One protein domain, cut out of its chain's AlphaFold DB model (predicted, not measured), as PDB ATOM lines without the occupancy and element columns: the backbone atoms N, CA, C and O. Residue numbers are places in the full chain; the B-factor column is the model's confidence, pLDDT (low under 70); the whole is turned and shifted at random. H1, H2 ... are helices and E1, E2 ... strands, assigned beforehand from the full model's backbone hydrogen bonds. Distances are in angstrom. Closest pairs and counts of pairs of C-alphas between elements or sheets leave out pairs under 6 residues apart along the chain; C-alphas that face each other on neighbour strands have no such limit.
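What this domain is: This is residues 4 to 53 of the 61 residues of an uncharacterized protein of Streptomyces bottropensis ATCC 25435 (UniProt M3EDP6). A single helix, H1, runs over one face of a tiny sheet of two parallel strands, E1 and E2, whose other face is bare. The two long links loop out at opposite ends of this small core, residues 8 to 24 at one end and residues 38 to 48 at the other, and give the model its length. The printed part has 50 residues, with named elements in the order E1, H1, E2 and sheet order E1, E2; the class is mixed, helices and strands, with under half of the residues in named elements. The whole is loose, with a radius of gyration of the C-alphas of 13.3 A, and elongated, spanning 41 by 21 by 14 A.

Where its parts are: E1 is residues 4 to 7, 9.8 A long from first to last C-alpha, beginning at C-alpha 4 (-32.884, -45.515, -40.642). H1 is residues 25 to 37, 18.7 A long, with C-alpha 25 at (-37.714, -56.857, -48.939). E2 is residues 49 to 53, 13.1 A long, ending at C-alpha 53 (-24.211, -49.113, -45.363).

How they stand to each other: E1 and E2 are parallel neighbours, 5 degrees between their directions; N 6 and O 51, and N 53 and O 6, are each 2.8 A apart, within hydrogen-bond range. E1, H1 and E2 form a strand-helix-strand unit, two parallel neighbour strands with a helix between them along the chain, and its crossover is left-handed. The closest C-alphas of E1 and H1 are those of Val 5 and Ala 31, 7.5 A apart. Those of H1 and E2 are Ala 35 and Arg 51, 7.8 A apart. In H1 every O i to N i+4 pair is within hydrogen-bond range.

The domain as a whole: The two C-alphas farthest apart are those of Gly 17 and Ala 44, 41.3 A. The printed part has no cut. Both links are long, with 17 residues from E1 to H1 and 11 from H1 to E2. The mean pLDDT of the printed part is 84.6, and residues 12 to 19 are under 70.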
ATOM      1  N   VAL A   4     -33.262 -46.172 -39.387       93.12
ATOM      2  CA  VAL A   4     -32.884 -45.515 -40.642       93.12
ATOM      3  C   VAL A   4     -31.653 -46.223 -41.182       93.12
ATOM      4  O   VAL A   4     -30.645 -46.322 -40.485       93.12
ATOM      5  N   VAL A   5     -31.742 -46.729 -42.410       90.62
ATOM      6  CA  VAL A   5     -30.640 -47.418 -43.086       90.62
ATOM      7  C   VAL A   5     -30.284 -46.633 -44.338       90.62
ATOM      8  O   VAL A   5     -31.107 -46.505 -45.241       90.62
ATOM      9  N   THR A   6     -29.063 -46.117 -44.388       90.38
ATOM     10  CA  THR A   6     -28.463 -45.551 -45.593       90.38
ATOM     11  C   THR A   6     -27.836 -46.691 -46.377       90.38
ATOM     12  O   THR A   6     -27.067 -47.467 -45.819       90.38
ATOM     13  N   ILE A   7     -28.171 -46.808 -47.655       86.69
ATOM     14  CA  ILE A   7     -27.642 -47.830 -48.564       86.69
ATOM     15  C   ILE A   7     -26.807 -47.162 -49.656       86.69
ATOM     16  O   ILE A   7     -26.991 -45.983 -49.947       86.69
ATOM     17  N   ASP A   8     -25.904 -47.919 -50.268       81.94
ATOM     18  CA  ASP A   8     -25.041 -47.508 -51.383       81.94
ATOM     19  C   ASP A   8     -25.752 -47.530 -52.752       81.94
ATOM     20  O   ASP A   8     -25.108 -47.519 -53.803       81.94
ATOM     21  N   GLN A   9     -27.085 -47.562 -52.761       76.56
ATOM     22  CA  GLN A   9     -27.881 -47.616 -53.982       76.56
ATOM     23  C   GLN A   9     -28.390 -46.221 -54.361       76.56
ATOM     24  O   GLN A   9     -28.924 -45.505 -53.506       76.56
ATOM     25  N   PRO A  10     -28.259 -45.819 -55.639       73.69
ATOM     26  CA  PRO A  10     -28.798 -44.552 -56.106       73.69
ATOM     27  C   PRO A  10     -30.327 -44.574 -56.035       73.69
ATOM     28  O   PRO A  10     -30.964 -45.611 -56.232       73.69
ATOM     29  N   HIS A  11     -30.934 -43.419 -55.772       70.12
ATOM     30  CA  HIS A  11     -32.386 -43.332 -55.750       70.12
ATOM     31  C   HIS A  11     -32.905 -43.250 -57.196       70.12
ATOM     32  O   HIS A  11     -32.421 -42.426 -57.974       70.12
ATOM     33  N   PRO A  12     -33.934 -44.023 -57.581       66.00
ATOM     34  CA  PRO A  12     -34.430 -44.024 -58.959       66.00
ATOM     35  C   PRO A  12     -34.834 -42.639 -59.490       66.00
ATOM     36  O   PRO A  12     -34.803 -42.401 -60.691       66.00
ATOM     37  N   SER A  13     -35.210 -41.711 -58.602       68.56
ATOM     38  CA  SER A  13     -35.643 -40.361 -58.980       68.56
ATOM     39  C   SER A  13     -34.532 -39.307 -59.035       68.56
ATOM     40  O   SER A  13     -34.835 -38.167 -59.377       68.56
ATOM     41  N   ASN A  14     -33.294 -39.615 -58.630       65.31
ATOM     42  CA  ASN A  14     -32.226 -38.614 -58.504       65.31
ATOM     43  C   ASN A  14     -30.994 -38.893 -59.371       65.31
ATOM     44  O   ASN A  14     -29.992 -38.199 -59.207       65.31
ATOM     45  N   TRP A  15     -31.053 -39.868 -60.285       68.62
ATOM     46  CA  TRP A  15     -29.868 -40.293 -61.024       68.62
ATOM     47  C   TRP A  15     -30.072 -40.418 -62.534       68.62
ATOM     48  O   TRP A  15     -31.026 -41.033 -63.000       68.62
ATOM     49  N   ILE A  16     -29.123 -39.872 -63.300       65.12
ATOM     50  CA  ILE A  16     -28.995 -40.044 -64.753       65.12
ATOM     51  C   ILE A  16     -27.731 -40.877 -65.005       65.12
ATOM     52  O   ILE A  16     -26.656 -40.532 -64.525       65.12
ATOM     53  N   GLY A  17     -27.845 -41.970 -65.766       65.38
ATOM     54  CA  GLY A  17     -26.680 -42.710 -66.278       65.38
ATOM     55  C   GLY A  17     -26.269 -43.986 -65.529       65.38
ATOM     56  O   GLY A  17     -25.271 -44.594 -65.909       65.38
ATOM     57  N   ARG A  18     -27.023 -44.441 -64.517       64.81
ATOM     58  CA  ARG A  18     -26.869 -45.774 -63.903       64.81
ATOM     59  C   ARG A  18     -28.233 -46.316 -63.486       64.81
ATOM     60  O   ARG A  18     -29.053 -45.555 -62.981       64.81
ATOM     61  N   GLU A  19     -28.472 -47.605 -63.714       67.56
ATOM     62  CA  GLU A  19     -29.694 -48.275 -63.266       67.56
ATOM     63  C   GLU A  19     -29.741 -48.281 -61.732       67.56
ATOM     64  O   GLU A  19     -28.747 -48.594 -61.072       67.56
ATOM     65  N   ALA A  20     -30.870 -47.850 -61.173       72.88
ATOM     66  CA  ALA A  20     -31.100 -47.901 -59.740       72.88
ATOM     67  C   ALA A  20     -31.651 -49.276 -59.376       72.88
ATOM     68  O   ALA A  20     -32.710 -49.672 -59.868       72.88
ATOM     69  N   ASP A  21     -30.949 -49.979 -58.495       76.75
ATOM     70  CA  ASP A  21     -31.447 -51.235 -57.955       76.75
ATOM     71  C   ASP A  21     -32.579 -50.953 -56.956       76.75
ATOM     72  O   ASP A  21     -32.433 -50.109 -56.065       76.75
ATOM     73  N   PRO A  22     -33.728 -51.640 -57.071       79.12
ATOM     74  CA  PRO A  22     -34.809 -51.479 -56.118       79.12
ATOM     75  C   PRO A  22     -34.403 -52.016 -54.744       79.12
ATOM     76  O   PRO A  22     -33.764 -53.064 -54.615       79.12
ATOM     77  N   VAL A  23     -34.879 -51.351 -53.692       85.12
ATOM     78  CA  VAL A  23     -34.740 -51.861 -52.324       85.12
ATOM     79  C   VAL A  23     -35.587 -53.123 -52.169       85.12
ATOM     80  O   VAL A  23     -36.818 -53.072 -52.152       85.12
ATOM     81  N   LEU A  24     -34.928 -54.275 -52.045       89.06
ATOM     82  CA  LEU A  24     -35.608 -55.562 -51.917       89.06
ATOM     83  C   LEU A  24     -36.081 -55.820 -50.475       89.06
ATOM     84  O   LEU A  24     -35.335 -55.552 -49.526       89.06
ATOM     85  N   PRO A  25     -37.254 -56.459 -50.272       92.19
ATOM     86  CA  PRO A  25     -37.714 -56.857 -48.939       92.19
ATOM     87  C   PRO A  25     -36.710 -57.736 -48.177       92.19
ATOM     88  O   PRO A  25     -36.570 -57.619 -46.961       92.19
ATOM     89  N   SER A  26     -35.967 -58.594 -48.881       92.94
ATOM     90  CA  SER A  26     -34.908 -59.424 -48.296       92.94
ATOM     91  C   SER A  26     -33.772 -58.589 -47.689       92.94
ATOM     92  O   SER A  26     -33.285 -58.919 -46.606       92.94
ATOM     93  N   GLY A  27     -33.397 -57.483 -48.337       89.75
ATOM     94  CA  GLY A  27     -32.419 -56.525 -47.819       89.75
ATOM     95  C   GLY A  27     -32.913 -55.835 -46.547       89.75
ATOM     96  O   GLY A  27     -32.174 -55.740 -45.566       89.75
ATOM     97  N   VAL A  28     -34.196 -55.460 -46.507       90.75
ATOM     98  CA  VAL A  28     -34.829 -54.887 -45.304       90.75
ATOM     99  C   VAL A  28     -34.783 -55.877 -44.136       90.75
ATOM    100  O   VAL A  28     -34.383 -55.515 -43.031       90.75
ATOM    101  N   VAL A  29     -35.124 -57.150 -44.373       95.75
ATOM    102  CA  VAL A  29     -35.057 -58.203 -43.341       95.75
ATOM    103  C   VAL A  29     -33.634 -58.374 -42.809       95.75
ATOM    104  O   VAL A  29     -33.442 -58.507 -41.596       95.75
ATOM    105  N   ALA A  30     -32.630 -58.363 -43.688       93.69
ATOM    106  CA  ALA A  30     -31.233 -58.471 -43.287       93.69
ATOM    107  C   ALA A  30     -30.798 -57.284 -42.411       93.69
ATOM    108  O   ALA A  30     -30.207 -57.497 -41.349       93.69
ATOM    109  N   ALA A  31     -31.155 -56.057 -42.804       92.12
ATOM    110  CA  ALA A  31     -30.833 -54.847 -42.054       92.12
ATOM    111  C   ALA A  31     -31.501 -54.824 -40.670       92.12
ATOM    112  O   ALA A  31     -30.839 -54.541 -39.673       92.12
ATOM    113  N   VAL A  32     -32.778 -55.209 -40.582       94.00
ATOM    114  CA  VAL A  32     -33.500 -55.313 -39.303       94.00
ATOM    115  C   VAL A  32     -32.831 -56.322 -38.374       94.00
ATOM    116  O   VAL A  32     -32.566 -56.013 -37.214       94.00
ATOM    117  N   ARG A  33     -32.508 -57.522 -38.870       95.75
ATOM    118  CA  ARG A  33     -31.830 -58.554 -38.065       95.75
ATOM    119  C   ARG A  33     -30.475 -58.080 -37.553       95.75
ATOM    120  O   ARG A  33     -30.114 -58.380 -36.418       95.75
ATOM    121  N   LEU A  34     -29.725 -57.363 -38.383       94.31
ATOM    122  CA  LEU A  34     -28.430 -56.820 -38.001       94.31
ATOM    123  C   LEU A  34     -28.571 -55.703 -36.956       94.31
ATOM    124  O   LEU A  34     -27.864 -55.731 -35.955       94.31
ATOM    125  N   ALA A  35     -29.531 -54.793 -37.128       93.44
ATOM    126  CA  ALA A  35     -29.816 -53.733 -36.164       93.44
ATOM    127  C   ALA A  35     -30.231 -54.294 -34.796       93.44
ATOM    128  O   ALA A  35     -29.729 -53.834 -33.776       93.44
ATOM    129  N   LEU A  36     -31.079 -55.330 -34.768       94.56
ATOM    130  CA  LEU A  36     -31.460 -56.013 -33.525       94.56
ATOM    131  C   LEU A  36     -30.237 -56.587 -32.790       94.56
ATOM    132  O   LEU A  36     -30.130 -56.440 -31.575       94.56
ATOM    133  N   ARG A  37     -29.292 -57.205 -33.514       94.44
ATOM    134  CA  ARG A  37     -28.044 -57.724 -32.919       94.44
ATOM    135  C   ARG A  37     -27.136 -56.626 -32.371       94.44
ATOM    136  O   ARG A  37     -26.395 -56.876 -31.431       94.44
ATOM    137  N   GLU A  38     -27.198 -55.434 -32.948       92.06
ATOM    138  CA  GLU A  38     -26.399 -54.276 -32.538       92.06
ATOM    139  C   GLU A  38     -27.092 -53.399 -31.484       92.06
ATOM    140  O   GLU A  38     -26.595 -52.331 -31.138       92.06
ATOM    141  N   GLY A  39     -28.224 -53.853 -30.940       92.38
ATOM    142  CA  GLY A  39     -28.889 -53.198 -29.815       92.38
ATOM    143  C   GLY A  39     -30.024 -52.255 -30.201       92.38
ATOM    144  O   GLY A  39     -30.539 -51.542 -29.339       92.38
ATOM    145  N   TRP A  40     -30.471 -52.254 -31.461       93.44
ATOM    146  CA  TRP A  40     -31.717 -51.577 -31.802       93.44
ATOM    147  C   TRP A  40     -32.899 -52.257 -31.105       93.44
ATOM    148  O   TRP A  40     -33.146 -53.447 -31.289       93.44
ATOM    149  N   ALA A  41     -33.661 -51.481 -30.335       92.75
ATOM    150  CA  ALA A  41     -34.869 -51.931 -29.653       92.75
ATOM    151  C   ALA A  41     -36.100 -51.221 -30.255       92.75
ATOM    152  O   ALA A  41     -36.307 -50.035 -29.989       92.75
ATOM    153  N   PRO A  42     -36.953 -51.912 -31.039       86.62
ATOM    154  CA  PRO A  42     -38.094 -51.293 -31.728       86.62
ATOM    155  C   PRO A  42     -39.124 -50.651 -30.784       86.62
ATOM    156  O   PRO A  42     -39.815 -49.696 -31.151       86.62
ATOM    157  N   THR A  43     -39.215 -51.183 -29.564       90.00
ATOM    158  CA  THR A  43     -40.130 -50.746 -28.504       90.00
ATOM    159  C   THR A  43     -39.538 -49.671 -27.595       90.00
ATOM    160  O   THR A  43     -40.283 -49.060 -26.833       90.00
ATOM    161  N   ALA A  44     -38.230 -49.403 -27.671       84.50
ATOM    162  CA  ALA A  44     -37.623 -48.328 -26.898       84.50
ATOM    163  C   ALA A  44     -38.065 -46.965 -27.449       84.50
ATOM    164  O   ALA A  44     -38.149 -46.748 -28.659       84.50
ATOM    165  N   LEU A  45     -38.365 -46.028 -26.557       83.19
ATOM    166  CA  LEU A  45     -38.590 -44.636 -26.934       83.19
ATOM    167  C   LEU A  45     -37.233 -43.942 -27.067       83.19
ATOM    168  O   LEU A  45     -36.340 -44.176 -26.254       83.19
ATOM    169  N   GLY A  46     -37.066 -43.098 -28.082       84.00
ATOM    170  CA  GLY A  46     -35.807 -42.393 -28.306       84.00
ATOM    171  C   GLY A  46     -35.578 -41.989 -29.757       84.00
ATOM    172  O   GLY A  46     -36.449 -42.147 -30.616       84.00
ATOM    173  N   SER A  47     -34.386 -41.448 -30.003       86.56
ATOM    174  CA  SER A  47     -33.919 -41.026 -31.325       86.56
ATOM    175  C   SER A  47     -33.787 -42.200 -32.289       86.56
ATOM    176  O   SER A  47     -33.529 -43.328 -31.877       86.56
ATOM    177  N   ALA A  48     -33.918 -41.932 -33.588       89.50
ATOM    178  CA  ALA A  48     -33.767 -42.961 -34.608       89.50
ATOM    179  C   ALA A  48     -32.394 -43.655 -34.527       89.50
ATOM    180  O   ALA A  48     -31.355 -43.014 -34.343       89.50
ATOM    181  N   PHE A  49     -32.406 -44.975 -34.695       90.44
ATOM    182  CA  PHE A  49     -31.195 -45.776 -34.795       90.44
ATOM    183  C   PHE A  49     -30.714 -45.741 -36.242       90.44
ATOM    184  O   PHE A  49     -31.441 -46.164 -37.141       90.44
ATOM    185  N   HIS A  50     -29.525 -45.192 -36.466       92.00
ATOM    186  CA  HIS A  50     -28.987 -44.970 -37.804       92.00
ATOM    187  C   HIS A  50     -27.970 -46.043 -38.165       92.00
ATOM    188  O   HIS A  50     -27.127 -46.421 -37.352       92.00
ATOM    189  N   ARG A  51     -28.049 -46.516 -39.406       89.56
ATOM    190  CA  ARG A  51     -27.141 -47.498 -39.980       89.56
ATOM    191  C   ARG A  51     -26.652 -47.008 -41.318       89.56
ATOM    192  O   ARG A  51     -27.452 -46.785 -42.216       89.56
ATOM    193  N   ASP A  52     -25.342 -46.858 -41.428       88.81
ATOM    194  CA  ASP A  52     -24.706 -46.450 -42.664       88.81
ATOM    195  C   ASP A  52     -24.093 -47.664 -43.361       88.81
ATOM    196  O   ASP A  52     -23.117 -48.245 -42.884       88.81
ATOM    197  N   HIS A  53     -24.718 -48.088 -44.455       83.06
ATOM    198  CA  HIS A  53     -24.211 -49.113 -45.363       83.06
ATOM    199  C   HIS A  53     -23.722 -48.498 -46.684       83.06
ATOM    200  O   HIS A  53     -23.484 -49.229 -47.638       83.06
TER     201      HIS A  53